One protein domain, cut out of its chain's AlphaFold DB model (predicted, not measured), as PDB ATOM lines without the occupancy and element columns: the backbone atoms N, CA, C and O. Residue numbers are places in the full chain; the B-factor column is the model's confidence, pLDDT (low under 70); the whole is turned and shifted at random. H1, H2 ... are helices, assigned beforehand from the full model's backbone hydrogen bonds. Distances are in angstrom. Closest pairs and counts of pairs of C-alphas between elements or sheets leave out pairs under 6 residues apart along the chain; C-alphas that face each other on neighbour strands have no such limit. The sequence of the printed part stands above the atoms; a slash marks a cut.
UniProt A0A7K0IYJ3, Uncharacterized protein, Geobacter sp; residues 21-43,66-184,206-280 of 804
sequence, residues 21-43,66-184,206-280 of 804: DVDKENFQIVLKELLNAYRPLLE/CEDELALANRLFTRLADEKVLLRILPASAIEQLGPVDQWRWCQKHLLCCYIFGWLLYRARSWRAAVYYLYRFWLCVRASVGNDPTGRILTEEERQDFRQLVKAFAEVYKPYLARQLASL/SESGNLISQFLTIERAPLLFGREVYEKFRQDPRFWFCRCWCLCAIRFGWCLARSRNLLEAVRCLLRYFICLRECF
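This is residues 21 to 43, 66 to 184 and 206 to 280 of the 804 residues of an uncharacterized protein of Geobacter sp (UniProt A0A7K0IYJ3). Four long helices, H6, H5, H11 and H12, stand side by side in a zigzag row, with H5 and H11 at its core. H1 and H2 lie over one face of this row, H7 and H8 over the opposite face, and residues 151 to 156 stick out. The printed part has 217 residues with twelve named helices, H1 to H12 in chain order, and no named strand; the class is all helix. It is compact, with a radius of gyration of the C-alphas of 17.1 A and spans of 51 by 46 by 33 A.

H1, residues 25 to 43, touches H2, residues 66 to 77, with residues 34 to 38 alone; the closest C-alphas, of Ala 37 and Leu 76, are 5.3 A apart. With residues 26 to 33 alone H1 touches H3, residues 83 to 89, closest at Asn 26 and Arg 88, C-alphas 5.1 A apart. H4, residues 92 to 98, touches no helix. H5, residues 105 to 123, touches H2 with residues 112 to 120 alone, closest C-alphas Ile 116 and Ala 73, 5.6 A. H5 and H6, residues 127 to 144, form a helical hairpin at a shallow tilt of 8 degrees, closest C-alphas Lys 109 and Ser 144, 5.2 A. H7, residues 156 to 184, touches H6 with residues 162 to 166 alone, closest C-alphas Val 166 and Val 131, 6.8 A. H8, residues 206 to 215, touches H7, closest C-alphas Phe 215 and Phe 169, 5.9 A. H9, residues 221 to 225, touches H6 and H7, and touches H10, residues 227 to 233, only at the corner. H11, residues 237 to 258, touches H5 at a shallow tilt of 30 degrees, the same way, closest C-alphas Ile 250 and Gly 118, 4.1 A. H11 and H12, residues 262 to 278, form a helical hairpin, closest C-alphas Cys 255 and Cys 268, 5.7 A. Every O i to N i+4 pair is within hydrogen-bond range in H2, H4, H6, H8, H9, H10 and H12; the counts are 13 of 15 in H1, 2 of 3 in H3, 14 of 15 in H5, 22 of 25 in H7 and 17 of 18 in H11.

H1 begins at C-alpha 25 (119.596, 131.034, 140.235) and has a kink of 29 degrees near residue 37. H7 is 42.2 A long, H11 33.1 A and H5 28.3 A. H12 ends at C-alpha 278 (123.072, 148.615, 130.240).

Residues 44 to 65 and 185 to 205 are not printed, with C-alpha gaps of 22.3 A and 18.8 A. The link H6 to H7 is long. Fourteen residues have pLDDT under 70, among them 181 to 184 and 206 to 210.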
ATOM      1  N   ASP A  21     119.536 133.168 130.800       54.69
ATOM      2  CA  ASP A  21     119.424 134.196 131.845       54.69
ATOM      3  C   ASP A  21     118.192 134.047 132.740       54.69
ATOM      4  O   ASP A  21     118.242 134.423 133.913       54.69
ATOM      5  N   VAL A  22     117.104 133.493 132.200       59.12
ATOM      6  CA  VAL A  22     115.866 133.235 132.949       59.12
ATOM      7  C   VAL A  22     116.063 132.048 133.894       59.12
ATOM      8  O   VAL A  22     115.514 132.037 134.995       59.12
ATOM      9  N   ASP A  23     116.923 131.102 133.519       58.03
ATOM     10  CA  ASP A  23     117.240 129.908 134.307       58.03
ATOM     11  C   ASP A  23     118.346 130.137 135.359       58.03
ATOM     12  O   ASP A  23     118.654 129.246 136.152       58.03
ATOM     13  N   LYS A  24     118.930 131.346 135.439       73.31
ATOM     14  CA  LYS A  24     119.930 131.683 136.466       73.31
ATOM     15  C   LYS A  24     119.306 131.731 137.858       73.31
ATOM     16  O   LYS A  24     118.318 132.424 138.093       73.31
ATOM     17  N   GLU A  25     119.980 131.091 138.815       81.69
ATOM     18  CA  GLU A  25     119.596 131.034 140.235       81.69
ATOM     19  C   GLU A  25     119.220 132.416 140.801       81.69
ATOM     20  O   GLU A  25     118.194 132.580 141.460       81.69
ATOM     21  N   ASN A  26     120.008 133.442 140.471       83.31
ATOM     22  CA  ASN A  26     119.772 134.817 140.906       83.31
ATOM     23  C   ASN A  26     118.438 135.399 140.402       83.31
ATOM     24  O   ASN A  26     117.735 136.048 141.176       83.31
ATOM     25  N   PHE A  27     118.064 135.156 139.140       85.69
ATOM     26  CA  PHE A  27     116.789 135.628 138.591       85.69
ATOM     27  C   PHE A  27     115.611 134.932 139.278       85.69
ATOM     28  O   PHE A  27     114.658 135.592 139.690       85.69
ATOM     29  N   GLN A  28     115.709 133.616 139.481       86.69
ATOM     30  CA  GLN A  28     114.673 132.819 140.142       86.69
ATOM     31  C   GLN A  28     114.441 133.249 141.597       86.69
ATOM     32  O   GLN A  28     113.295 133.325 142.044       86.69
ATOM     33  N   ILE A  29     115.504 133.600 142.329       88.94
ATOM     34  CA  ILE A  29     115.398 134.150 143.688       88.94
ATOM     35  C   ILE A  29     114.630 135.479 143.679       88.94
ATOM     36  O   ILE A  29     113.692 135.649 144.457       88.94
ATOM     37  N   VAL A  30     114.981 136.409 142.786       89.31
ATOM     38  CA  VAL A  30     114.326 137.727 142.719       89.31
ATOM     39  C   VAL A  30     112.870 137.600 142.261       89.31
ATOM     40  O   VAL A  30     111.986 138.242 142.830       89.31
ATOM     41  N   LEU A  31     112.591 136.732 141.283       90.69
ATOM     42  CA  LEU A  31     111.231 136.428 140.844       90.69
ATOM     43  C   LEU A  31     110.392 135.859 141.993       90.69
ATOM     44  O   LEU A  31     109.255 136.285 142.194       90.69
ATOM     45  N   LYS A  32     110.949 134.937 142.784       91.38
ATOM     46  CA  LYS A  32     110.266 134.378 143.955       91.38
ATOM     47  C   LYS A  32     109.906 135.463 144.969       91.38
ATOM     48  O   LYS A  32     108.784 135.459 145.470       91.38
ATOM     49  N   GLU A  33     110.803 136.409 145.235       91.62
ATOM     50  CA  GLU A  33     110.514 137.525 146.145       91.62
ATOM     51  C   GLU A  33     109.456 138.488 145.596       91.62
ATOM     52  O   GLU A  33     108.562 138.896 146.342       91.62
ATOM     53  N   LEU A  34     109.475 138.776 144.290       90.25
ATOM     54  CA  LEU A  34     108.413 139.542 143.631       90.25
ATOM     55  C   LEU A  34     107.051 138.852 143.799       90.25
ATOM     56  O   LEU A  34     106.080 139.476 144.224       90.25
ATOM     57  N   LEU A  35     106.975 137.547 143.525       90.81
ATOM     58  CA  LEU A  35     105.741 136.770 143.675       90.81
ATOM     59  C   LEU A  35     105.280 136.693 145.137       90.81
ATOM     60  O   LEU A  35     104.083 136.771 145.409       90.81
ATOM     61  N   ASN A  36     106.211 136.591 146.087       90.56
ATOM     62  CA  ASN A  36     105.906 136.622 147.517       90.56
ATOM     63  C   ASN A  36     105.350 137.981 147.971       90.56
ATOM     64  O   ASN A  36     104.563 138.017 148.915       90.56
ATOM     65  N   ALA A  37     105.737 139.081 147.320       88.75
ATOM     66  CA  ALA A  37     105.176 140.404 147.580       88.75
ATOM     67  C   ALA A  37     103.748 140.547 147.017       88.75
ATOM     68  O   ALA A  37     102.885 141.121 147.681       88.75
ATOM     69  N   TYR A  38     103.470 139.973 145.840       87.38
ATOM     70  CA  TYR A  38     102.135 139.988 145.223       87.38
ATOM     71  C   TYR A  38     101.132 139.043 145.889       87.38
ATOM     72  O   TYR A  38      99.955 139.382 145.987       87.38
ATOM     73  N   ARG A  39     101.570 137.867 146.350       89.81
ATOM     74  CA  ARG A  39     100.699 136.831 146.930       89.81
ATOM     75  C   ARG A  39      99.687 137.362 147.961       89.81
ATOM     76  O   ARG A  39      98.499 137.155 147.729       89.81
ATOM     77  N   PRO A  40     100.085 138.079 149.032       90.06
ATOM     78  CA  PRO A  40      99.121 138.563 150.021       90.06
ATOM     79  C   PRO A  40      98.137 139.593 149.448       90.06
ATOM     80  O   PRO A  40      97.020 139.696 149.940       90.06
ATOM     81  N   LEU A  41      98.527 140.351 148.415       87.44
ATOM     82  CA  LEU A  41      97.646 141.318 147.751       87.44
ATOM     83  C   LEU A  41      96.587 140.608 146.906       87.44
ATOM     84  O   LEU A  41      95.417 140.971 146.940       87.44
ATOM     85  N   LEU A  42      96.991 139.568 146.175       87.19
ATOM     86  CA  LEU A  42      96.078 138.761 145.368       87.19
ATOM     87  C   LEU A  42      95.106 137.958 146.239       87.19
ATOM     88  O   LEU A  42      93.943 137.832 145.879       87.19
ATOM     89  N   GLU A  43      95.557 137.441 147.385       91.12
ATOM     90  CA  GLU A  43      94.693 136.758 148.359       91.12
ATOM     91  C   GLU A  43      93.654 137.714 148.969       91.12
ATOM     92  O   GLU A  43      92.490 137.342 149.122       91.12
ATOM     93  N   CYS A  66      95.649 158.974 148.975       81.19
ATOM     94  CA  CYS A  66      97.038 158.897 148.508       81.19
ATOM     95  C   CYS A  66      97.947 158.127 149.488       81.19
ATOM     96  O   CYS A  66      98.965 157.579 149.069       81.19
ATOM     97  N   GLU A  67      97.593 158.078 150.778       83.50
ATOM     98  CA  GLU A  67      98.343 157.316 151.785       83.50
ATOM     99  C   GLU A  67      98.140 155.806 151.619       83.50
ATOM    100  O   GLU A  67      99.104 155.056 151.756       83.50
ATOM    101  N   ASP A  68      96.938 155.355 151.242       84.50
ATOM    102  CA  ASP A  68      96.678 153.933 150.970       84.50
ATOM    103  C   ASP A  68      97.468 153.445 149.749       84.50
ATOM    104  O   ASP A  68      98.040 152.352 149.768       84.50
ATOM    105  N   GLU A  69      97.580 154.273 148.700       85.69
ATOM    106  CA  GLU A  69      98.424 153.958 147.540       85.69
ATOM    107  C   GLU A  69      99.904 153.856 147.932       85.69
ATOM    108  O   GLU A  69     100.606 152.940 147.497       85.69
ATOM    109  N   LEU A  70     100.386 154.752 148.794       87.81
ATOM    110  CA  LEU A  70     101.762 154.719 149.278       87.81
ATOM    111  C   LEU A  70     102.019 153.512 150.195       87.81
ATOM    112  O   LEU A  70     103.071 152.878 150.091       87.81
ATOM    113  N   ALA A  71     101.073 153.144 151.060       88.56
ATOM    114  CA  ALA A  71     101.158 151.945 151.892       88.56
ATOM    115  C   ALA A  71     101.203 150.668 151.033       88.56
ATOM    116  O   ALA A  71     102.021 149.776 151.284       88.56
ATOM    117  N   LEU A  72     100.390 150.608 149.976       88.69
ATOM    118  CA  LEU A  72     100.396 149.514 149.010       88.69
ATOM    119  C   LEU A  72     101.737 149.414 148.266       88.69
ATOM    120  O   LEU A  72     102.313 148.327 148.186       88.69
ATOM    121  N   ALA A  73     102.279 150.538 147.789       90.81
ATOM    122  CA  ALA A  73     103.595 150.576 147.152       90.81
ATOM    123  C   ALA A  73     104.703 150.086 148.102       90.81
ATOM    124  O   ALA A  73     105.545 149.274 147.716       90.81
ATOM    125  N   ASN A  74     104.677 150.510 149.369       90.19
ATOM    126  CA  ASN A  74     105.636 150.054 150.377       90.19
ATOM    127  C   ASN A  74     105.555 148.538 150.613       90.19
ATOM    128  O   ASN A  74     106.597 147.878 150.647       90.19
ATOM    129  N   ARG A  75     104.346 147.962 150.720       89.25
ATOM    130  CA  ARG A  75     104.155 146.501 150.850       89.25
ATOM    131  C   ARG A  75     104.790 145.741 149.682       89.25
ATOM    132  O   ARG A  75     105.368 144.678 149.901       89.25
ATOM    133  N   LEU A  76     104.703 146.294 148.471       88.25
ATOM    134  CA  LEU A  76     105.213 145.663 147.256       88.25
ATOM    135  C   LEU A  76     106.744 145.748 147.135       88.25
ATOM    136  O   LEU A  76     107.398 144.748 146.848       88.25
ATOM    137  N   PHE A  77     107.328 146.927 147.367       91.94
ATOM    138  CA  PHE A  77     108.732 147.186 147.025       91.94
ATOM    139  C   PHE A  77     109.732 146.986 148.163       91.94
ATOM    140  O   PHE A  77     110.910 146.774 147.882       91.94
ATOM    141  N   THR A  78     109.302 146.980 149.430       88.94
ATOM    142  CA  THR A  78     110.233 146.838 150.571       88.94
ATOM    143  C   THR A  78     111.049 145.546 150.491       88.94
ATOM    144  O   THR A  78     112.248 145.564 150.750       88.94
ATOM    145  N   ARG A  79     110.434 144.433 150.064       86.38
ATOM    146  CA  ARG A  79     111.135 143.146 149.890       86.38
ATOM    147  C   ARG A  79     112.136 143.166 148.736       86.38
ATOM    148  O   ARG A  79     113.185 142.546 148.824       86.38
ATOM    149  N   LEU A  80     111.824 143.894 147.666       83.81
ATOM    150  CA  LEU A  80     112.688 144.010 146.487       83.81
ATOM    151  C   LEU A  80     113.874 144.953 146.718       83.81
ATOM    152  O   LEU A  80     114.881 144.849 146.025       83.81
ATOM    153  N   ALA A  81     113.759 145.857 147.691       85.38
ATOM    154  CA  ALA A  81     114.844 146.715 148.152       85.38
ATOM    155  C   ALA A  81     115.680 146.086 149.285       85.38
ATOM    156  O   ALA A  81     116.582 146.746 149.808       85.38
ATOM    157  N   ASP A  82     115.406 144.835 149.677       88.94
ATOM    158  CA  ASP A  82     116.236 144.110 150.639       88.94
ATOM    159  C   ASP A  82     117.655 143.908 150.093       88.94
ATOM    160  O   ASP A  82     117.860 143.655 148.904       88.94
ATOM    161  N   GLU A  83     118.644 144.003 150.979       85.81
ATOM    162  CA  GLU A  83     120.064 143.945 150.625       85.81
ATOM    163  C   GLU A  83     120.410 142.652 149.879       85.81
ATOM    164  O   GLU A  83     121.079 142.680 148.843       85.81
ATOM    165  N   LYS A  84     119.901 141.511 150.359       87.19
ATOM    166  CA  LYS A  84     120.187 140.203 149.763       87.19
ATOM    167  C   LYS A  84     119.539 140.067 148.395       87.19
ATOM    168  O   LYS A  84     120.102 139.400 147.534       87.19
ATOM    169  N   VAL A  85     118.379 140.686 148.195       87.75
ATOM    170  CA  VAL A  85     117.666 140.662 146.914       87.75
ATOM    171  C   VAL A  85     118.371 141.564 145.909       87.75
ATOM    172  O   VAL A  85     118.679 141.110 144.811       87.75
ATOM    173  N   LEU A  86     118.726 142.793 146.289       85.69
ATOM    174  CA  LEU A  86     119.431 143.737 145.416       85.69
ATOM    175  C   LEU A  86     120.773 143.187 144.921       85.69
ATOM    176  O   LEU A  86     121.073 143.302 143.734       85.69
ATOM    177  N   LEU A  87     121.550 142.525 145.786       85.69
ATOM    178  CA  LEU A  87     122.805 141.877 145.386       85.69
ATOM    179  C   LEU A  87     122.605 140.790 144.321       85.69
ATOM    180  O   LEU A  87     123.491 140.561 143.508       85.69
ATOM    181  N   ARG A  88     121.442 140.129 144.292       86.88
ATOM    182  CA  ARG A  88     121.116 139.095 143.296       86.88
ATOM    183  C   ARG A  88     120.667 139.690 141.963       86.88
ATOM    184  O   ARG A  88     120.743 139.012 140.944       86.88
ATOM    185  N   ILE A  89     120.231 140.947 141.952       84.25
ATOM    186  CA  ILE A  89     119.853 141.663 140.727       84.25
ATOM    187  C   ILE A  89     121.103 142.109 139.949       84.25
ATOM    188  O   ILE A  89     121.079 142.209 138.722       84.25
ATOM    189  N   LEU A  90     122.209 142.357 140.651       81.12
ATOM    190  CA  LEU A  90     123.449 142.843 140.056       81.12
ATOM    191  C   LEU A  90     124.261 141.728 139.371       81.12
ATOM    192  O   LEU A  90     124.334 140.606 139.879       81.12
ATOM    193  N   PRO A  91     124.928 142.018 138.236       75.31
ATOM    194  CA  PRO A  91     125.917 141.105 137.672       75.31
ATOM    195  C   PRO A  91     127.153 141.005 138.584       75.31
ATOM    196  O   PRO A  91     127.477 141.939 139.309       75.31
ATOM    197  N   ALA A  92     127.886 139.889 138.534       74.00
ATOM    198  CA  ALA A  92     129.042 139.664 139.417       74.00
ATOM    199  C   ALA A  92     130.112 140.771 139.315       74.00
ATOM    200  O   ALA A  92     130.621 141.233 140.333       74.00
ATOM    201  N   SER A  93     130.374 141.262 138.098       69.50
ATOM    202  CA  SER A  93     131.290 142.381 137.844       69.50
ATOM    203  C   SER A  93     130.850 143.691 138.507       69.50
ATOM    204  O   SER A  93     131.689 144.491 138.908       69.50
ATOM    205  N   ALA A  94     129.542 143.911 138.659       73.25
ATOM    206  CA  ALA A  94     129.009 145.074 139.357       73.25
ATOM    207  C   ALA A  94     129.243 144.995 140.863       73.25
ATOM    208  O   ALA A  94     129.607 145.987 141.483       73.25
ATOM    209  N   ILE A  95     129.040 143.813 141.450       76.75
ATOM    210  CA  ILE A  95     129.245 143.590 142.886       76.75
ATOM    211  C   ILE A  95     130.711 143.857 143.246       76.75
ATOM    212  O   ILE A  95     130.991 144.541 144.228       76.75
ATOM    213  N   GLU A  96     131.636 143.381 142.411       78.12
ATOM    214  CA  GLU A  96     133.070 143.626 142.572       78.12
ATOM    215  C   GLU A  96     133.417 145.121 142.484       78.12
ATOM    216  O   GLU A  96     134.147 145.636 143.327       78.12
ATOM    217  N   GLN A  97     132.835 145.844 141.521       74.56
ATOM    218  CA  GLN A  97     133.072 147.281 141.333       74.56
ATOM    219  C   GLN A  97     132.469 148.165 142.435       74.56
ATOM    220  O   GLN A  97     133.021 149.221 142.743       74.56
ATOM    221  N   LEU A  98     131.336 147.775 143.024       77.19
ATOM    222  CA  LEU A  98     130.652 148.568 144.055       77.19
ATOM    223  C   LEU A  98     131.250 148.388 145.451       77.19
ATOM    224  O   LEU A  98     131.106 149.277 146.297       77.19
ATOM    225  N   GLY A  99     131.929 147.263 145.685       81.62
ATOM    226  CA  GLY A  99     132.509 146.931 146.976       81.62
ATOM    227  C   GLY A  99     131.457 146.621 148.057       81.62
ATOM    228  O   GLY A  99     130.294 146.335 147.751       81.62
ATOM    229  N   PRO A 100     131.855 146.646 149.343       85.00
ATOM    230  CA  PRO A 100     130.991 146.280 150.467       85.00
ATOM    231  C   PRO A 100     129.710 147.122 150.546       85.00
ATOM    232  O   PRO A 100     129.760 148.342 150.373       85.00
ATOM    233  N   VAL A 101     128.578 146.495 150.890       82.19
ATOM    234  CA  VAL A 101     127.254 147.155 150.922       82.19
ATOM    235  C   VAL A 101     127.214 148.373 151.842       82.19
ATOM    236  O   VAL A 101     126.579 149.375 151.512       82.19
ATOM    237  N   ASP A 102     127.939 148.347 152.963       82.81
ATOM    238  CA  ASP A 102     127.983 149.467 153.911       82.81
ATOM    239  C   ASP A 102     128.400 150.791 153.256       82.81
ATOM    240  O   ASP A 102     127.948 151.861 153.665       82.81
ATOM    241  N   GLN A 103     129.205 150.728 152.194       83.50
ATOM    242  CA  GLN A 103     129.662 151.908 151.468       83.50
ATOM    243  C   GLN A 103     128.602 152.517 150.535       83.50
ATOM    244  O   GLN A 103     128.744 153.665 150.114       83.50
ATOM    245  N   TRP A 104     127.529 151.790 150.222       85.44
ATOM    246  CA  TRP A 104     126.448 152.253 149.348       85.44
ATOM    247  C   TRP A 104     125.046 151.984 149.913       85.44
ATOM    248  O   TRP A 104     124.053 152.068 149.193       85.44
ATOM    249  N   ARG A 105     124.918 151.774 151.229       87.62
ATOM    250  CA  ARG A 105     123.626 151.592 151.923       87.62
ATOM    251  C   ARG A 105     122.648 152.760 151.717       87.62
ATOM    252  O   ARG A 105     121.433 152.570 151.718       87.62
ATOM    253  N   TRP A 106     123.159 153.973 151.508       88.44
ATOM    254  CA  TRP A 106     122.348 155.135 151.126       88.44
ATOM    255  C   TRP A 106     121.659 154.918 149.765       88.44
ATOM    256  O   TRP A 106     120.487 155.255 149.605       88.44
ATOM    257  N   CYS A 107     122.348 154.276 148.816       88.69
ATOM    258  CA  CYS A 107     121.815 153.974 147.496       88.69
ATOM    259  C   CYS A 107     120.684 152.951 147.585       88.69
ATOM    260  O   CYS A 107     119.634 153.148 146.987       88.69
ATOM    261  N   GLN A 108     120.834 151.909 148.405       89.56
ATOM    262  CA  GLN A 108     119.758 150.949 148.666       89.56
ATOM    263  C   GLN A 108     118.467 151.640 149.138       89.56
ATOM    264  O   GLN A 108     117.389 151.375 148.605       89.56
ATOM    265  N   LYS A 109     118.569 152.559 150.109       90.50
ATOM    266  CA  LYS A 109     117.413 153.337 150.584       90.50
ATOM    267  C   LYS A 109     116.836 154.222 149.478       90.50
ATOM    268  O   LYS A 109     115.620 154.312 149.336       90.50
ATOM    269  N   HIS A 110     117.702 154.836 148.675       91.12
ATOM    270  CA  HIS A 110     117.303 155.652 147.537       91.12
ATOM    271  C   HIS A 110     116.522 154.837 146.489       91.12
ATOM    272  O   HIS A 110     115.486 155.292 146.011       91.12
ATOM    273  N   LEU A 111     116.940 153.602 146.191       91.81
ATOM    274  CA  LEU A 111     116.260 152.718 145.238       91.81
ATOM    275  C   LEU A 111     114.827 152.385 145.651       91.81
ATOM    276  O   LEU A 111     113.947 152.358 144.792       91.81
ATOM    277  N   LEU A 112     114.571 152.194 146.951       93.69
ATOM    278  CA  LEU A 112     113.208 152.015 147.456       93.69
ATOM    279  C   LEU A 112     112.323 153.220 147.105       93.69
ATOM    280  O   LEU A 112     111.220 153.041 146.584       93.69
ATOM    281  N   CYS A 113     112.835 154.441 147.303       94.50
ATOM    282  CA  CYS A 113     112.145 155.666 146.897       94.50
ATOM    283  C   CYS A 113     111.878 155.689 145.383       94.50
ATOM    284  O   CYS A 113     110.789 156.070 144.957       94.50
ATOM    285  N   CYS A 114     112.848 155.253 144.574       93.19
ATOM    286  CA  CYS A 114     112.759 155.220 143.113       93.19
ATOM    287  C   CYS A 114     111.687 154.234 142.612       93.19
ATOM    288  O   CYS A 114     110.873 154.602 141.763       93.19
ATOM    289  N   TYR A 115     111.619 153.018 143.165       93.50
ATOM    290  CA  TYR A 115     110.565 152.055 142.822       93.50
ATOM    291  C   TYR A 115     109.166 152.597 143.137       93.50
ATOM    292  O   TYR A 115     108.280 152.582 142.279       93.50
ATOM    293  N   ILE A 116     108.985 153.104 144.362       94.31
ATOM    294  CA  ILE A 116     107.705 153.630 144.844       94.31
ATOM    295  C   ILE A 116     107.272 154.827 143.998       94.31
ATOM    296  O   ILE A 116     106.120 154.889 143.570       94.31
ATOM    297  N   PHE A 117     108.189 155.752 143.704       93.75
ATOM    298  CA  PHE A 117     107.881 156.928 142.897       93.75
ATOM    299  C   PHE A 117     107.438 156.560 141.483       93.75
ATOM    300  O   PHE A 117     106.419 157.067 141.025       93.75
ATOM    301  N   GLY A 118     108.142 155.643 140.811       90.88
ATOM    302  CA  GLY A 118     107.741 155.186 139.481       90.88
ATOM    303  C   GLY A 118     106.347 154.563 139.456       90.88
ATOM    304  O   GLY A 118     105.559 154.842 138.553       90.88
ATOM    305  N   TRP A 119     106.022 153.771 140.478       92.25
ATOM    306  CA  TRP A 119     104.715 153.131 140.602       92.25
ATOM    307  C   TRP A 119     103.586 154.136 140.869       92.25
ATOM    308  O   TRP A 119     102.544 154.092 140.214       92.25
ATOM    309  N   LEU A 120     103.806 155.080 141.789       91.75
ATOM    310  CA  LEU A 120     102.834 156.123 142.127       91.75
ATOM    311  C   LEU A 120     102.621 157.105 140.977       91.75
ATOM    312  O   LEU A 120     101.495 157.522 140.715       91.75
ATOM    313  N   LEU A 121     103.689 157.464 140.264       89.00
ATOM    314  CA  LEU A 121     103.613 158.454 139.200       89.00
ATOM    315  C   LEU A 121     102.759 157.974 138.020       89.00
ATOM    316  O   LEU A 121     101.989 158.767 137.487       89.00
ATOM    317  N   TYR A 122     102.812 156.687 137.665       86.94
ATOM    318  CA  TYR A 122     101.903 156.124 136.658       86.94
ATOM    319  C   TYR A 122     100.433 156.170 137.100       86.94
ATOM    320  O   TYR A 122      99.538 156.399 136.289       86.94
ATOM    321  N   ARG A 123     100.169 155.967 138.394       84.75
ATOM    322  CA  ARG A 123      98.814 155.987 138.967       84.75
ATOM    323  C   ARG A 123      98.289 157.396 139.235       84.75
ATOM    324  O   ARG A 123      97.117 157.556 139.585       84.75
ATOM    325  N   ALA A 124      99.117 158.426 139.056       84.56
ATOM    326  CA  ALA A 124      98.713 159.808 139.235       84.56
ATOM    327  C   ALA A 124      97.633 160.191 138.210       84.56
ATOM    328  O   ALA A 124      97.891 160.362 137.024       84.56
ATOM    329  N   ARG A 125      96.401 160.388 138.689       79.56
ATOM    330  CA  ARG A 125      95.245 160.736 137.841       79.56
ATOM    331  C   ARG A 125      95.202 162.208 137.421       79.56
ATOM    332  O   ARG A 125      94.334 162.610 136.657       79.56
ATOM    333  N   SER A 126      96.085 163.040 137.973       82.94
ATOM    334  CA  SER A 126      96.156 164.472 137.677       82.94
ATOM    335  C   SER A 126      97.553 165.026 137.941       82.94
ATOM    336  O   SER A 126      98.319 164.462 138.726       82.94
ATOM    337  N   TRP A 127      97.847 166.195 137.365       85.31
ATOM    338  CA  TRP A 127      99.064 166.956 137.670       85.31
ATOM    339  C   TRP A 127      99.233 167.218 139.174       85.31
ATOM    340  O   TRP A 127     100.324 167.069 139.714       85.31
ATOM    341  N   ARG A 128      98.145 167.540 139.887       86.44
ATOM    342  CA  ARG A 128      98.189 167.793 141.338       86.44
ATOM    343  C   ARG A 128      98.602 166.545 142.124       86.44
ATOM    344  O   ARG A 128      99.424 166.651 143.029       86.44
ATOM    345  N   ALA A 129      98.083 165.375 141.749       86.00
ATOM    346  CA  ALA A 129      98.488 164.103 142.348       86.00
ATOM    347  C   ALA A 129      99.955 163.766 142.026       86.00
ATOM    348  O   ALA A 129     100.702 163.363 142.913       86.00
ATOM    349  N   ALA A 130     100.401 164.014 140.790       88.56
ATOM    350  CA  ALA A 130     101.793 163.812 140.392       88.56
ATOM    351  C   ALA A 130     102.760 164.698 141.201       88.56
ATOM    352  O   ALA A 130     103.789 164.216 141.669       88.56
ATOM    353  N   VAL A 131     102.405 165.967 141.441       91.62
ATOM    354  CA  VAL A 131     103.177 166.884 142.300       91.62
ATOM    355  C   VAL A 131     103.208 166.403 143.754       91.62
ATOM    356  O   VAL A 131     104.253 166.477 144.399       91.62
ATOM    357  N   TYR A 132     102.101 165.868 144.270       91.06
ATOM    358  CA  TYR A 132     102.072 165.278 145.608       91.06
ATOM    359  C   TYR A 132     102.998 164.051 145.718       91.06
ATOM    360  O   TYR A 132     103.781 163.947 146.661       91.06
ATOM    361  N   TYR A 133     102.995 163.149 144.733       92.31
ATOM    362  CA  TYR A 133     103.920 162.008 144.724       92.31
ATOM    363  C   TYR A 133     105.378 162.426 144.518       92.31
ATOM    364  O   TYR A 133     106.268 161.834 145.129       92.31
ATOM    365  N   LEU A 134     105.630 163.494 143.756       93.25
ATOM    366  CA  LEU A 134     106.951 164.112 143.667       93.25
ATOM    367  C   LEU A 134     107.410 164.666 145.023       93.25
ATOM    368  O   LEU A 134     108.573 164.500 145.379       93.25
ATOM    369  N   TYR A 135     106.511 165.263 145.808       93.12
ATOM    370  CA  TYR A 135     106.815 165.698 147.174       93.12
ATOM    371  C   TYR A 135     107.201 164.520 148.075       93.12
ATOM    372  O   TYR A 135     108.220 164.573 148.761       93.12
ATOM    373  N   ARG A 136     106.445 163.413 148.035       92.38
ATOM    374  CA  ARG A 136     106.773 162.200 148.808       92.38
ATOM    375  C   ARG A 136     108.102 161.581 148.381       92.38
ATOM    376  O   ARG A 136     108.876 161.161 149.240       92.38
ATOM    377  N   PHE A 137     108.392 161.570 147.082       93.25
ATOM    378  CA  PHE A 137     109.689 161.147 146.564       93.25
ATOM    379  C   PHE A 137     110.816 162.052 147.068       93.25
ATOM    380  O   PHE A 137     111.802 161.547 147.594       93.25
ATOM    381  N   TRP A 138     110.643 163.372 146.995       94.00
ATOM    382  CA  TRP A 138     111.614 164.354 147.479       94.00
ATOM    383  C   TRP A 138     111.946 164.165 148.968       94.00
ATOM    384  O   TRP A 138     113.123 164.092 149.322       94.00
ATOM    385  N   LEU A 139     110.935 163.969 149.824       92.44
ATOM    386  CA  LEU A 139     111.137 163.638 151.242       92.44
ATOM    387  C   LEU A 139     111.925 162.329 151.420       92.44
ATOM    388  O   LEU A 139     112.910 162.290 152.155       92.44
ATOM    389  N   CYS A 140     111.522 161.269 150.713       92.69
ATOM    390  CA  CYS A 140     112.155 159.952 150.801       92.69
ATOM    391  C   CYS A 140     113.633 159.995 150.385       92.69
ATOM    392  O   CYS A 140     114.496 159.443 151.071       92.69
ATOM    393  N   VAL A 141     113.951 160.698 149.292       92.31
ATOM    394  CA  VAL A 141     115.331 160.846 148.820       92.31
ATOM    395  C   VAL A 141     116.181 161.585 149.846       92.31
ATOM    396  O   VAL A 141     117.263 161.106 150.181       92.31
ATOM    397  N   ARG A 142     115.695 162.692 150.407       91.50
ATOM    398  CA  ARG A 142     116.436 163.437 151.430       91.50
ATOM    399  C   ARG A 142     116.658 162.625 152.706       91.50
ATOM    400  O   ARG A 142     117.771 162.614 153.232       91.50
ATOM    401  N   ALA A 143     115.666 161.845 153.134       90.12
ATOM    402  CA  ALA A 143     115.827 160.897 154.232       90.12
ATOM    403  C   ALA A 143     116.877 159.810 153.924       90.12
ATOM    404  O   ALA A 143     117.671 159.447 154.794       90.12
ATOM    405  N   SER A 144     116.950 159.326 152.677       88.81
ATOM    406  CA  SER A 144     117.910 158.285 152.266       88.81
ATOM    407  C   SER A 144     119.379 158.715 152.366       88.81
ATOM    408  O   SER A 144     120.243 157.871 152.611       88.81
ATOM    409  N   VAL A 145     119.651 160.021 152.251       86.69
ATOM    410  CA  VAL A 145     120.997 160.616 152.331       86.69
ATOM    411  C   VAL A 145     121.285 161.314 153.667       86.69
ATOM    412  O   VAL A 145     122.299 161.994 153.799       86.69
ATOM    413  N   GLY A 146     120.424 161.125 154.674       83.38
ATOM    414  CA  GLY A 146     120.632 161.638 156.033       83.38
ATOM    415  C   GLY A 146     120.217 163.096 156.253       83.38
ATOM    416  O   GLY A 146     120.606 163.679 157.259       83.38
ATOM    417  N   ASN A 147     119.424 163.676 155.348       83.62
ATOM    418  CA  ASN A 147     118.896 165.040 155.441       83.62
ATOM    419  C   ASN A 147     117.361 165.041 155.567       83.62
ATOM    420  O   ASN A 147     116.677 165.705 154.797       83.62
ATOM    421  N   ASP A 148     116.802 164.238 156.476       85.69
ATOM    422  CA  ASP A 148     115.350 164.044 156.583       85.69
ATOM    423  C   ASP A 148     114.627 165.321 157.071       85.69
ATOM    424  O   ASP A 148     114.843 165.756 158.208       85.69
ATOM    425  N   PRO A 149     113.756 165.944 156.253       83.25
ATOM    426  CA  PRO A 149     112.965 167.089 156.681       83.25
ATOM    427  C   PRO A 149     111.608 166.683 157.285       83.25
ATOM    428  O   PRO A 149     110.816 167.552 157.658       83.25
ATOM    429  N   THR A 150     111.309 165.384 157.389       83.25
ATOM    430  CA  THR A 150     110.029 164.873 157.892       83.25
ATOM    431  C   THR A 150     109.830 165.238 159.365       83.25
ATOM    432  O   THR A 150     110.723 165.091 160.192       83.25
ATOM    433  N   GLY A 151     108.634 165.725 159.710       76.69
ATOM    434  CA  GLY A 151     108.273 166.069 161.092       76.69
ATOM    435  C   GLY A 151     108.704 167.465 161.559       76.69
ATOM    436  O   GLY A 151     108.432 167.816 162.706       76.69
ATOM    437  N   ARG A 152     109.312 168.288 160.690       86.31
ATOM    438  CA  ARG A 152     109.621 169.704 160.967       86.31
ATOM    439  C   ARG A 152     109.084 170.648 159.893       86.31
ATOM    440  O   ARG A 152     108.719 170.239 158.795       86.31
ATOM    441  N   ILE A 153     109.053 171.943 160.214       83.50
ATOM    442  CA  ILE A 153     108.741 172.990 159.236       83.50
ATOM    443  C   ILE A 153     109.903 173.084 158.236       83.50
ATOM    444  O   ILE A 153     111.067 173.170 158.635       83.50
ATOM    445  N   LEU A 154     109.581 173.079 156.939       88.88
ATOM    446  CA  LEU A 154     110.564 173.268 155.872       88.88
ATOM    447  C   LEU A 154     111.164 174.676 155.934       88.88
ATOM    448  O   LEU A 154     110.419 175.663 156.037       88.88
ATOM    449  N   THR A 155     112.488 174.749 155.814       89.44
ATOM    450  CA  THR A 155     113.244 175.999 155.651       89.44
ATOM    451  C   THR A 155     112.878 176.693 154.336       89.44
ATOM    452  O   THR A 155     112.294 176.080 153.440       89.44
ATOM    453  N   GLU A 156     113.199 177.982 154.196       88.25
ATOM    454  CA  GLU A 156     112.908 178.693 152.943       88.25
ATOM    455  C   GLU A 156     113.702 178.112 151.764       88.25
ATOM    456  O   GLU A 156     113.137 177.936 150.689       88.25
ATOM    457  N   GLU A 157     114.961 177.718 151.974       87.12
ATOM    458  CA  GLU A 157     115.769 177.051 150.943       87.12
ATOM    459  C   GLU A 157     115.115 175.744 150.472       87.12
ATOM    460  O   GLU A 157     114.937 175.534 149.278       87.12
ATOM    461  N   GLU A 158     114.628 174.917 151.398       89.81
ATOM    462  CA  GLU A 158     113.915 173.675 151.077       89.81
ATOM    463  C   GLU A 158     112.611 173.903 150.306       89.81
ATOM    464  O   GLU A 158     112.275 173.143 149.393       89.81
ATOM    465  N   ARG A 159     111.868 174.962 150.647       89.25
ATOM    466  CA  ARG A 159     110.663 175.350 149.901       89.25
ATOM    467  C   ARG A 159     111.016 175.804 148.491       89.25
ATOM    468  O   ARG A 159     110.296 175.465 147.552       89.25
ATOM    469  N   GLN A 160     112.093 176.571 148.338       89.19
ATOM    470  CA  GLN A 160     112.571 177.035 147.038       89.19
ATOM    471  C   GLN A 160     113.079 175.875 146.180       89.19
ATOM    472  O   GLN A 160     112.695 175.790 145.014       89.19
ATOM    473  N   ASP A 161     113.838 174.944 146.758       89.94
ATOM    474  CA  ASP A 161     114.287 173.721 146.090       89.94
ATOM    475  C   ASP A 161     113.095 172.934 145.539       89.94
ATOM    476  O   ASP A 161     113.063 172.592 144.355       89.94
ATOM    477  N   PHE A 162     112.071 172.701 146.365       93.25
ATOM    478  CA  PHE A 162     110.889 171.963 145.931       93.25
ATOM    479  C   PHE A 162     110.081 172.721 144.864       93.25
ATOM    480  O   PHE A 162     109.643 172.119 143.883       93.25
ATOM    481  N   ARG A 163     109.924 174.047 144.981       92.12
ATOM    482  CA  ARG A 163     109.269 174.874 143.946       92.12
ATOM    483  C   ARG A 163     109.994 174.788 142.604       92.12
ATOM    484  O   ARG A 163     109.348 174.617 141.570       92.12
ATOM    485  N   GLN A 164     111.321 174.882 142.618       89.19
ATOM    486  CA  GLN A 164     112.137 174.744 141.412       89.19
ATOM    487  C   GLN A 164     112.050 173.331 140.838       89.19
ATOM    488  O   GLN A 164     111.939 173.178 139.625       89.19
ATOM    489  N   LEU A 165     112.005 172.304 141.691       90.69
ATOM    490  CA  LEU A 165     111.826 170.920 141.266       90.69
ATOM    491  C   LEU A 165     110.463 170.701 140.584       90.69
ATOM    492  O   LEU A 165     110.402 170.050 139.544       90.69
ATOM    493  N   VAL A 166     109.383 171.291 141.106       92.00
ATOM    494  CA  VAL A 166     108.049 171.252 140.476       92.00
ATOM    495  C   VAL A 166     108.045 171.986 139.135       92.00
ATOM    496  O   VAL A 166     107.475 171.480 138.169       92.00
ATOM    497  N   LYS A 167     108.705 173.148 139.042       87.00
ATOM    498  CA  LYS A 167     108.859 173.882 137.776       87.00
ATOM    499  C   LYS A 167     109.610 173.042 136.738       87.00
ATOM    500  O   LYS A 167     109.113 172.856 135.632       87.00
ATOM    501  N   ALA A 168     110.750 172.473 137.123       83.56
ATOM    502  CA  ALA A 168     111.546 171.582 136.287       83.56
ATOM    503  C   ALA A 168     110.759 170.343 135.839       83.56
ATOM    504  O   ALA A 168     110.895 169.902 134.697       83.56
ATOM    505  N   PHE A 169     109.912 169.793 136.714       88.62
ATOM    506  CA  PHE A 169     109.030 168.688 136.362       88.62
ATOM    507  C   PHE A 169     107.972 169.117 135.342       88.62
ATOM    508  O   PHE A 169     107.745 168.408 134.366       88.62
ATOM    509  N   ALA A 170     107.376 170.301 135.497       84.94
ATOM    510  CA  ALA A 170     106.389 170.826 134.555       84.94
ATOM    511  C   ALA A 170     106.978 171.043 133.149       84.94
ATOM    512  O   ALA A 170     106.312 170.745 132.157       84.94
ATOM    513  N   GLU A 171     108.232 171.502 133.061       82.31
ATOM    514  CA  GLU A 171     108.955 171.721 131.798       82.31
ATOM    515  C   GLU A 171     109.095 170.450 130.953       82.31
ATOM    516  O   GLU A 171     109.074 170.533 129.730       82.31
ATOM    517  N   VAL A 172     109.205 169.276 131.581       81.69
ATOM    518  CA  VAL A 172     109.295 167.982 130.877       81.69
ATOM    519  C   VAL A 172     107.946 167.274 130.770       81.69
ATOM    520  O   VAL A 172     107.684 166.578 129.788       81.69
ATOM    521  N   TYR A 173     107.048 167.496 131.731       80.38
ATOM    522  CA  TYR A 173     105.712 166.905 131.739       80.38
ATOM    523  C   TYR A 173     104.796 167.521 130.674       80.38
ATOM    524  O   TYR A 173     104.033 166.807 130.027       80.38
ATOM    525  N   LYS A 174     104.889 168.837 130.429       78.19
ATOM    526  CA  LYS A 174     104.058 169.533 129.434       78.19
ATOM    527  C   LYS A 174     104.322 169.051 127.993       78.19
ATOM    528  O   LYS A 174     103.347 168.702 127.334       78.19
ATOM    529  N   PRO A 175     105.575 168.939 127.499       74.56
ATOM    530  CA  PRO A 175     105.852 168.360 126.181       74.56
ATOM    531  C   PRO A 175     105.452 166.886 126.056       74.56
ATOM    532  O   PRO A 175     105.092 166.434 124.974       74.56
ATOM    533  N   TYR A 176     105.518 166.116 127.147       74.81
ATOM    534  CA  TYR A 176     105.025 164.737 127.161       74.81
ATOM    535  C   TYR A 176     103.509 164.680 126.923       74.81
ATOM    536  O   TYR A 176     103.062 163.954 126.040       74.81
ATOM    537  N   LEU A 177     102.731 165.513 127.625       76.00
ATOM    538  CA  LEU A 177     101.289 165.636 127.379       76.00
ATOM    539  C   LEU A 177     100.985 166.157 125.970       76.00
ATOM    540  O   LEU A 177     100.075 165.655 125.322       76.00
ATOM    541  N   ALA A 178     101.754 167.134 125.481       73.25
ATOM    542  CA  ALA A 178     101.572 167.689 124.143       73.25
ATOM    543  C   ALA A 178     101.800 166.645 123.037       73.25
ATOM    544  O   ALA A 178     101.056 166.637 122.069       73.25
ATOM    545  N   ARG A 179     102.770 165.730 123.190       70.00
ATOM    546  CA  ARG A 179     102.972 164.613 122.246       70.00
ATOM    547  C   ARG A 179     101.820 163.612 122.264       70.00
ATOM    548  O   ARG A 179     101.382 163.179 121.207       70.00
ATOM    549  N   GLN A 180     101.301 163.298 123.450       70.06
ATOM    550  CA  GLN A 180     100.111 162.450 123.593       70.06
ATOM    551  C   GLN A 180      98.876 163.105 122.947       70.06
ATOM    552  O   GLN A 180      98.066 162.425 122.327       70.06
ATOM    553  N   LEU A 181      98.755 164.432 123.036       69.56
ATOM    554  CA  LEU A 181      97.732 165.197 122.320       69.56
ATOM    555  C   LEU A 181      97.966 165.177 120.802       69.56
ATOM    556  O   LEU A 181      97.043 164.864 120.067       69.56
ATOM    557  N   ALA A 182      99.198 165.401 120.340       67.38
ATOM    558  CA  ALA A 182      99.536 165.403 118.915       67.38
ATOM    559  C   ALA A 182      99.268 164.052 118.225       67.38
ATOM    560  O   ALA A 182      98.874 164.033 117.065       67.38
ATOM    561  N   SER A 183      99.400 162.922 118.936       63.91
ATOM    562  CA  SER A 183      99.017 161.611 118.383       63.91
ATOM    563  C   SER A 183      97.517 161.475 118.079       63.91
ATOM    564  O   SER A 183      97.125 160.619 117.288       63.91
ATOM    565  N   LEU A 184      96.665 162.321 118.673       64.25
ATOM    566  CA  LEU A 184      95.245 162.405 118.307       64.25
ATOM    567  C   LEU A 184      95.058 163.167 116.989       64.25
ATOM    568  O   LEU A 184      94.183 162.813 116.198       64.25
ATOM    569  N   SER A 206     108.876 153.295 126.604       57.91
ATOM    570  CA  SER A 206     110.067 154.092 126.280       57.91
ATOM    571  C   SER A 206     109.844 155.587 126.536       57.91
ATOM    572  O   SER A 206     110.737 156.268 127.042       57.91
ATOM    573  N   GLU A 207     108.643 156.095 126.255       61.72
ATOM    574  CA  GLU A 207     108.296 157.511 126.406       61.72
ATOM    575  C   GLU A 207     108.284 157.974 127.864       61.72
ATOM    576  O   GLU A 207     108.824 159.041 128.174       61.72
ATOM    577  N   SER A 208     107.749 157.160 128.779       60.72
ATOM    578  CA  SER A 208     107.819 157.433 130.220       60.72
ATOM    579  C   SER A 208     109.257 157.355 130.742       60.72
ATOM    580  O   SER A 208     109.682 158.181 131.552       60.72
ATOM    581  N   GLY A 209     110.055 156.423 130.212       63.59
ATOM    582  CA  GLY A 209     111.493 156.361 130.456       63.59
ATOM    583  C   GLY A 209     112.209 157.653 130.054       63.59
ATOM    584  O   GLY A 209     113.058 158.135 130.808       63.59
ATOM    585  N   ASN A 210     111.835 158.241 128.917       67.25
ATOM    586  CA  ASN A 210     112.378 159.510 128.431       67.25
ATOM    587  C   ASN A 210     111.943 160.692 129.304       67.25
ATOM    588  O   ASN A 210     112.797 161.491 129.683       67.25
ATOM    589  N   LEU A 211     110.665 160.762 129.704       78.31
ATOM    590  CA  LEU A 211     110.151 161.787 130.623       78.31
ATOM    591  C   LEU A 211     110.985 161.855 131.912       78.31
ATOM    592  O   LEU A 211     111.449 162.923 132.305       78.31
ATOM    593  N   ILE A 212     111.216 160.709 132.557       77.88
ATOM    594  CA  ILE A 212     111.947 160.649 133.833       77.88
ATOM    595  C   ILE A 212     113.438 160.928 133.651       77.88
ATOM    596  O   ILE A 212     114.045 161.585 134.496       77.88
ATOM    597  N   SER A 213     114.026 160.484 132.541       70.25
ATOM    598  CA  SER A 213     115.446 160.736 132.252       70.25
ATOM    599  C   SER A 213     115.705 162.219 131.954       70.25
ATOM    600  O   SER A 213     116.724 162.754 132.382       70.25
ATOM    601  N   GLN A 214     114.761 162.897 131.291       75.44
ATOM    602  CA  GLN A 214     114.776 164.350 131.081       75.44
ATOM    603  C   GLN A 214     114.475 165.127 132.368       75.44
ATOM    604  O   GLN A 214     114.939 166.252 132.532       75.44
ATOM    605  N   PHE A 215     113.690 164.556 133.285       81.19
ATOM    606  CA  PHE A 215     113.408 165.177 134.574       81.19
ATOM    607  C   PHE A 215     114.625 165.139 135.510       81.19
ATOM    608  O   PHE A 215     115.069 166.184 135.981       81.19
ATOM    609  N   LEU A 216     115.174 163.948 135.766       79.62
ATOM    610  CA  LEU A 216     116.215 163.696 136.770       79.62
ATOM    611  C   LEU A 216     117.629 163.912 136.207       79.62
ATOM    612  O   LEU A 216     118.456 162.993 136.173       79.62
ATOM    613  N   THR A 217     117.912 165.130 135.746       75.56
ATOM    614  CA  THR A 217     119.233 165.519 135.221       75.56
ATOM    615  C   THR A 217     120.245 165.801 136.337       75.56
ATOM    616  O   THR A 217     119.896 165.881 137.517       75.56
ATOM    617  N   ILE A 218     121.519 165.947 135.967       69.25
ATOM    618  CA  ILE A 218     122.609 166.277 136.901       69.25
ATOM    619  C   ILE A 218     122.406 167.662 137.508       69.25
ATOM    620  O   ILE A 218     122.568 167.835 138.709       69.25
ATOM    621  N   GLU A 219     121.977 168.625 136.699       71.56
ATOM    622  CA  GLU A 219     121.751 170.012 137.110       71.56
ATOM    623  C   GLU A 219     120.571 170.137 138.078       71.56
ATOM    624  O   GLU A 219     120.524 171.058 138.890       71.56
ATOM    625  N   ARG A 220     119.618 169.198 138.011       81.25
ATOM    626  CA  ARG A 220     118.419 169.165 138.861       81.25
ATOM    627  C   ARG A 220     118.597 168.309 140.116       81.25
ATOM    628  O   ARG A 220     117.846 168.477 141.076       81.25
ATOM    629  N   ALA A 221     119.604 167.435 140.153       81.06
ATOM    630  CA  ALA A 221     119.922 166.620 141.322       81.06
ATOM    631  C   ALA A 221     120.175 167.439 142.613       81.06
ATOM    632  O   ALA A 221     119.659 167.025 143.654       81.06
ATOM    633  N   PRO A 222     120.838 168.619 142.596       84.56
ATOM    634  CA  PRO A 222     120.955 169.471 143.781       84.56
ATOM    635  C   PRO A 222     119.613 169.822 144.438       84.56
ATOM    636  O   PRO A 222     119.533 169.856 145.660       84.56
ATOM    637  N   LEU A 223     118.546 170.027 143.655       87.38
ATOM    638  CA  LEU A 223     117.208 170.346 144.180       87.38
ATOM    639  C   LEU A 223     116.596 169.146 144.926       87.38
ATOM    640  O   LEU A 223     115.901 169.297 145.938       87.38
ATOM    641  N   LEU A 224     116.883 167.936 144.434       86.88
ATOM    642  CA  LEU A 224     116.385 166.681 144.989       86.88
ATOM    643  C   LEU A 224     117.097 166.309 146.300       86.88
ATOM    644  O   LEU A 224     116.433 165.983 147.281       86.88
ATOM    645  N   PHE A 225     118.429 166.391 146.334       84.81
ATOM    646  CA  PHE A 225     119.243 165.965 147.482       84.81
ATOM    647  C   PHE A 225     119.542 167.090 148.494       84.81
ATOM    648  O   PHE A 225     119.811 166.809 149.662       84.81
ATOM    649  N   GLY A 226     119.469 168.354 148.067       85.12
ATOM    650  CA  GLY A 226     120.059 169.507 148.756       85.12
ATOM    651  C   GLY A 226     121.490 169.751 148.267       85.12
ATOM    652  O   GLY A 226     122.256 168.802 148.098       85.12
ATOM    653  N   ARG A 227     121.858 171.017 148.024       83.75
ATOM    654  CA  ARG A 227     123.114 171.394 147.342       83.75
ATOM    655  C   ARG A 227     124.368 170.838 148.015       83.75
ATOM    656  O   ARG A 227     125.174 170.197 147.354       83.75
ATOM    657  N   GLU A 228     124.515 171.039 149.321       84.00
ATOM    658  CA  GLU A 228     125.698 170.595 150.071       84.00
ATOM    659  C   GLU A 228     125.847 169.066 150.065       84.00
ATOM    660  O   GLU A 228     126.916 168.523 149.783       84.00
ATOM    661  N   VAL A 229     124.740 168.363 150.316       85.62
ATOM    662  CA  VAL A 229     124.698 166.898 150.322       85.62
ATOM    663  C   VAL A 229     125.008 166.357 148.927       85.62
ATOM    664  O   VAL A 229     125.826 165.451 148.784       85.62
ATOM    665  N   TYR A 230     124.418 166.948 147.889       84.06
ATOM    666  CA  TYR A 230     124.698 166.599 146.501       84.06
ATOM    667  C   TYR A 230     126.181 166.763 146.146       84.06
ATOM    668  O   TYR A 230     126.764 165.837 145.588       84.06
ATOM    669  N   GLU A 231     126.811 167.885 146.507       81.06
ATOM    670  CA  GLU A 231     128.233 168.133 146.225       81.06
ATOM    671  C   GLU A 231     129.155 167.101 146.882       81.06
ATOM    672  O   GLU A 231     130.153 166.686 146.290       81.06
ATOM    673  N   LYS A 232     128.789 166.617 148.071       83.88
ATOM    674  CA  LYS A 232     129.502 165.524 148.732       83.88
ATOM    675  C   LYS A 232     129.303 164.189 148.011       83.88
ATOM    676  O   LYS A 232     130.269 163.469 147.779       83.88
ATOM    677  N   PHE A 233     128.064 163.844 147.658       81.12
ATOM    678  CA  PHE A 233     127.750 162.549 147.047       81.12
ATOM    679  C   PHE A 233     128.197 162.441 145.586       81.12
ATOM    680  O   PHE A 233     128.635 161.369 145.186       81.12
ATOM    681  N   ARG A 234     128.168 163.519 144.791       77.06
ATOM    682  CA  ARG A 234     128.594 163.478 143.376       77.06
ATOM    683  C   ARG A 234     130.074 163.123 143.187       77.06
ATOM    684  O   ARG A 234     130.459 162.707 142.096       77.06
ATOM    685  N   GLN A 235     130.889 163.310 144.229       77.38
ATOM    686  CA  GLN A 235     132.304 162.929 144.256       77.38
ATOM    687  C   GLN A 235     132.503 161.422 144.476       77.38
ATOM    688  O   GLN A 235     133.577 160.903 144.181       77.38
ATOM    689  N   ASP A 236     131.486 160.709 144.971       78.94
ATOM    690  CA  ASP A 236     131.511 159.255 145.100       78.94
ATOM    691  C   ASP A 236     131.226 158.611 143.727       78.94
ATOM    692  O   ASP A 236     130.139 158.807 143.175       78.94
ATOM    693  N   PRO A 237     132.138 157.797 143.160       71.56
ATOM    694  CA  PRO A 237     131.916 157.127 141.874       71.56
ATOM    695  C   PRO A 237     130.636 156.275 141.830       71.56
ATOM    696  O   PRO A 237     130.015 156.112 140.777       71.56
ATOM    697  N   ARG A 238     130.187 155.762 142.983       80.31
ATOM    698  CA  ARG A 238     128.968 154.946 143.103       80.31
ATOM    699  C   ARG A 238     127.698 155.772 142.973       80.31
ATOM    700  O   ARG A 238     126.639 155.199 142.721       80.31
ATOM    701  N   PHE A 239     127.777 157.095 143.106       80.12
ATOM    702  CA  PHE A 239     126.626 157.974 142.924       80.12
ATOM    703  C   PHE A 239     126.041 157.870 141.517       80.12
ATOM    704  O   PHE A 239     124.830 157.733 141.342       80.12
ATOM    705  N   TRP A 240     126.912 157.841 140.515       74.56
ATOM    706  CA  TRP A 240     126.544 157.753 139.104       74.56
ATOM    707  C   TRP A 240     125.891 156.423 138.758       74.56
ATOM    708  O   TRP A 240     124.877 156.377 138.056       74.56
ATOM    709  N   PHE A 241     126.418 155.347 139.336       80.19
ATOM    710  CA  PHE A 241     125.781 154.047 139.261       80.19
ATOM    711  C   PHE A 241     124.407 154.051 139.945       80.19
ATOM    712  O   PHE A 241     123.418 153.643 139.335       80.19
ATOM    713  N   CYS A 242     124.323 154.571 141.171       85.56
ATOM    714  CA  CYS A 242     123.068 154.642 141.909       85.56
ATOM    715  C   CYS A 242     121.992 155.413 141.142       85.56
ATOM    716  O   CYS A 242     120.828 155.019 141.129       85.56
ATOM    717  N   ARG A 243     122.384 156.482 140.441       83.12
ATOM    718  CA  ARG A 243     121.496 157.233 139.555       83.12
ATOM    719  C   ARG A 243     120.974 156.370 138.406       83.12
ATOM    720  O   ARG A 243     119.766 156.358 138.176       83.12
ATOM    721  N   CYS A 244     121.842 155.641 137.699       81.25
ATOM    722  CA  CYS A 244     121.414 154.731 136.627       81.25
ATOM    723  C   CYS A 244     120.450 153.660 137.161       81.25
ATOM    724  O   CYS A 244     119.375 153.437 136.601       81.25
ATOM    725  N   TRP A 245     120.785 153.075 138.314       87.38
ATOM    726  CA  TRP A 245     119.954 152.082 138.985       87.38
ATOM    727  C   TRP A 245     118.595 152.664 139.402       87.38
ATOM    728  O   TRP A 245     117.560 152.056 139.133       87.38
ATOM    729  N   CYS A 246     118.563 153.875 139.961       88.88
ATOM    730  CA  CYS A 246     117.327 154.577 140.304       88.88
ATOM    731  C   CYS A 246     116.440 154.821 139.074       88.88
ATOM    732  O   CYS A 246     115.235 154.579 139.136       88.88
ATOM    733  N   LEU A 247     117.007 155.228 137.933       86.00
ATOM    734  CA  LEU A 247     116.240 155.399 136.693       86.00
ATOM    735  C   LEU A 247     115.625 154.073 136.222       86.00
ATOM    736  O   LEU A 247     114.442 154.033 135.877       86.00
ATOM    737  N   CYS A 248     116.386 152.976 136.263       87.06
ATOM    738  CA  CYS A 248     115.854 151.644 135.982       87.06
ATOM    739  C   CYS A 248     114.770 151.233 136.997       87.06
ATOM    740  O   CYS A 248     113.769 150.637 136.607       87.06
ATOM    741  N   ALA A 249     114.934 151.577 138.278       91.44
ATOM    742  CA  ALA A 249     113.978 151.284 139.345       91.44
ATOM    743  C   ALA A 249     112.656 152.048 139.163       91.44
ATOM    744  O   ALA A 249     111.589 151.450 139.288       91.44
ATOM    745  N   ILE A 250     112.704 153.328 138.779       90.56
ATOM    746  CA  ILE A 250     111.507 154.114 138.439       90.56
ATOM    747  C   ILE A 250     110.788 153.490 137.238       90.56
ATOM    748  O   ILE A 250     109.578 153.278 137.290       90.56
ATOM    749  N   ARG A 251     111.522 153.129 136.176       87.12
ATOM    750  CA  ARG A 251     110.944 152.456 134.997       87.12
ATOM    751  C   ARG A 251     110.298 151.119 135.362       87.12
ATOM    752  O   ARG A 251     109.225 150.799 134.859       87.12
ATOM    753  N   PHE A 252     110.921 150.354 136.255       90.38
ATOM    754  CA  PHE A 252     110.371 149.098 136.751       90.38
ATOM    755  C   PHE A 252     109.098 149.311 137.578       90.38
ATOM    756  O   PHE A 252     108.092 148.657 137.309       90.38
ATOM    757  N   GLY A 253     109.100 150.266 138.513       91.12
ATOM    758  CA  GLY A 253     107.918 150.629 139.299       91.12
ATOM    759  C   GLY A 253     106.751 151.072 138.415       91.12
ATOM    760  O   GLY A 253     105.628 150.599 138.588       91.12
ATOM    761  N   TRP A 254     107.034 151.897 137.404       89.62
ATOM    762  CA  TRP A 254     106.062 152.331 136.399       89.62
ATOM    763  C   TRP A 254     105.497 151.151 135.600       89.62
ATOM    764  O   TRP A 254     104.285 151.031 135.426       89.62
ATOM    765  N   CYS A 255     106.362 150.246 135.132       87.75
ATOM    766  CA  CYS A 255     105.951 149.043 134.407       87.75
ATOM    767  C   CYS A 255     105.036 148.156 135.265       87.75
ATOM    768  O   CYS A 255     103.980 147.726 134.801       87.75
ATOM    769  N   LEU A 256     105.385 147.939 136.537       89.56
ATOM    770  CA  LEU A 256     104.568 147.151 137.460       89.56
ATOM    771  C   LEU A 256     103.220 147.804 137.767       89.56
ATOM    772  O   LEU A 256     102.222 147.096 137.874       89.56
ATOM    773  N   ALA A 257     103.153 149.133 137.858       88.50
ATOM    774  CA  ALA A 257     101.884 149.838 138.036       88.50
ATOM    775  C   ALA A 257     100.935 149.671 136.835       88.50
ATOM    776  O   ALA A 257      99.719 149.718 137.006       88.50
ATOM    777  N   ARG A 258     101.485 149.452 135.632       84.75
ATOM    778  CA  ARG A 258     100.727 149.132 134.412       84.75
ATOM    779  C   ARG A 258     100.349 147.652 134.309       84.75
ATOM    780  O   ARG A 258      99.392 147.343 133.601       84.75
ATOM    781  N   SER A 259     101.083 146.762 134.976       85.69
ATOM    782  CA  SER A 259     100.892 145.316 134.839       85.69
ATOM    783  C   SER A 259      99.494 144.872 135.286       85.69
ATOM    784  O   SER A 259      99.025 145.217 136.369       85.69
ATOM    785  N   ARG A 260      98.819 144.095 134.437       80.06
ATOM    786  CA  ARG A 260      97.457 143.580 134.659       80.06
ATOM    787  C   ARG A 260      97.439 142.155 135.205       80.06
ATOM    788  O   ARG A 260      96.406 141.681 135.663       80.06
ATOM    789  N   ASN A 261      98.562 141.450 135.109       83.06
ATOM    790  CA  ASN A 261      98.711 140.061 135.531       83.06
ATOM    791  C   ASN A 261     100.178 139.744 135.869       83.06
ATOM    792  O   ASN A 261     101.091 140.526 135.593       83.06
ATOM    793  N   LEU A 262     100.409 138.562 136.446       86.62
ATOM    794  CA  LEU A 262     101.746 138.130 136.862       86.62
ATOM    795  C   LEU A 262     102.711 137.912 135.685       86.62
ATOM    796  O   LEU A 262     103.912 138.099 135.860       86.62
ATOM    797  N   LEU A 263     102.223 137.573 134.486       83.56
ATOM    798  CA  LEU A 263     103.077 137.417 133.302       83.56
ATOM    799  C   LEU A 263     103.692 138.761 132.889       83.56
ATOM    800  O   LEU A 263     104.885 138.844 132.596       83.56
ATOM    801  N   GLU A 264     102.899 139.831 132.909       82.69
ATOM    802  CA  GLU A 264     103.384 141.193 132.685       82.69
ATOM    803  C   GLU A 264     104.350 141.638 133.785       82.69
ATOM    804  O   GLU A 264     105.374 142.243 133.473       82.69
ATOM    805  N   ALA A 265     104.100 141.266 135.045       86.19
ATOM    806  CA  ALA A 265     105.035 141.535 136.137       86.19
ATOM    807  C   ALA A 265     106.406 140.862 135.909       86.19
ATOM    808  O   ALA A 265     107.444 141.502 136.097       86.19
ATOM    809  N   VAL A 266     106.433 139.617 135.414       87.38
ATOM    810  CA  VAL A 266     107.682 138.934 135.021       87.38
ATOM    811  C   VAL A 266     108.363 139.642 133.846       87.38
ATOM    812  O   VAL A 266     109.577 139.840 133.872       87.38
ATOM    813  N   ARG A 267     107.611 140.096 132.834       83.44
ATOM    814  CA  ARG A 267     108.172 140.881 131.715       83.44
ATOM    815  C   ARG A 267     108.786 142.199 132.187       83.44
ATOM    816  O   ARG A 267     109.858 142.571 131.709       83.44
ATOM    817  N   CYS A 268     108.152 142.884 133.137       87.31
ATOM    818  CA  CYS A 268     108.722 144.071 133.771       87.31
ATOM    819  C   CYS A 268     110.034 143.742 134.491       87.31
ATOM    820  O   CYS A 268     111.004 144.488 134.353       87.31
ATOM    821  N   LEU A 269     110.096 142.609 135.203       88.88
ATOM    822  CA  LEU A 269     111.311 142.165 135.886       88.88
ATOM    823  C   LEU A 269     112.441 141.858 134.893       88.88
ATOM    824  O   LEU A 269     113.570 142.288 135.100       88.88
ATOM    825  N   LEU A 270     112.140 141.197 133.775       84.69
ATOM    826  CA  LEU A 270     113.116 140.957 132.705       84.69
ATOM    827  C   LEU A 270     113.668 142.271 132.139       84.69
ATOM    828  O   LEU A 270     114.883 142.450 132.056       84.69
ATOM    829  N   ARG A 271     112.790 143.231 131.818       81.69
ATOM    830  CA  ARG A 271     113.199 144.567 131.348       81.69
ATOM    831  C   ARG A 271     114.058 145.300 132.378       81.69
ATOM    832  O   ARG A 271     114.970 146.030 131.998       81.69
ATOM    833  N   TYR A 272     113.797 145.088 133.665       86.81
ATOM    834  CA  TYR A 272     114.589 145.674 134.734       86.81
ATOM    835  C   TYR A 272     116.021 145.124 134.775       86.81
ATOM    836  O   TYR A 272     116.968 145.910 134.798       86.81
ATOM    837  N   PHE A 273     116.197 143.803 134.673       85.38
ATOM    838  CA  PHE A 273     117.523 143.177 134.565       85.38
ATOM    839  C   PHE A 273     118.290 143.658 133.326       85.38
ATOM    840  O   PHE A 273     119.481 143.955 133.418       85.38
ATOM    841  N   ILE A 274     117.612 143.783 132.180       78.62
ATOM    842  CA  ILE A 274     118.215 144.320 130.950       78.62
ATOM    843  C   ILE A 274     118.677 145.762 131.178       78.62
ATOM    844  O   ILE A 274     119.841 146.071 130.938       78.62
ATOM    845  N   CYS A 275     117.806 146.622 131.714       79.88
ATOM    846  CA  CYS A 275     118.130 148.021 132.006       79.88
ATOM    847  C   CYS A 275     119.379 148.146 132.889       79.88
ATOM    848  O   CYS A 275     120.254 148.963 132.618       79.88
ATOM    849  N   LEU A 276     119.506 147.297 133.913       80.94
ATOM    850  CA  LEU A 276     120.666 147.323 134.799       80.94
ATOM    851  C   LEU A 276     121.947 146.828 134.144       80.94
ATOM    852  O   LEU A 276     123.011 147.354 134.452       80.94
ATOM    853  N   ARG A 277     121.881 145.872 133.216       76.50
ATOM    854  CA  ARG A 277     123.063 145.475 132.435       76.50
ATOM    855  C   ARG A 277     123.572 146.606 131.554       76.50
ATOM    856  O   ARG A 277     124.783 146.763 131.432       76.50
ATOM    857  N   GLU A 278     122.677 147.417 130.992       72.06
ATOM    858  CA  GLU A 278     123.072 148.615 130.240       72.06
ATOM    859  C   GLU A 278     123.860 149.605 131.118       72.06
ATOM    860  O   GLU A 278     124.805 150.222 130.632       72.06
ATOM    861  N   CYS A 279     123.571 149.680 132.426       74.62
ATOM    862  CA  CYS A 279     124.354 150.476 133.382       74.62
ATOM    863  C   CYS A 279     125.802 149.977 133.586       74.62
ATOM    864  O   CYS A 279     126.568 150.657 134.265       74.62
ATOM    865  N   PHE A 280     126.190 148.822 133.027       71.62
ATOM    866  CA  PHE A 280     127.540 148.245 133.128       71.62
ATOM    867  C   PHE A 280     128.218 147.992 131.775       71.62
ATOM    868  O   PHE A 280     129.349 147.506 131.742       71.62
TER     869      PHE A 280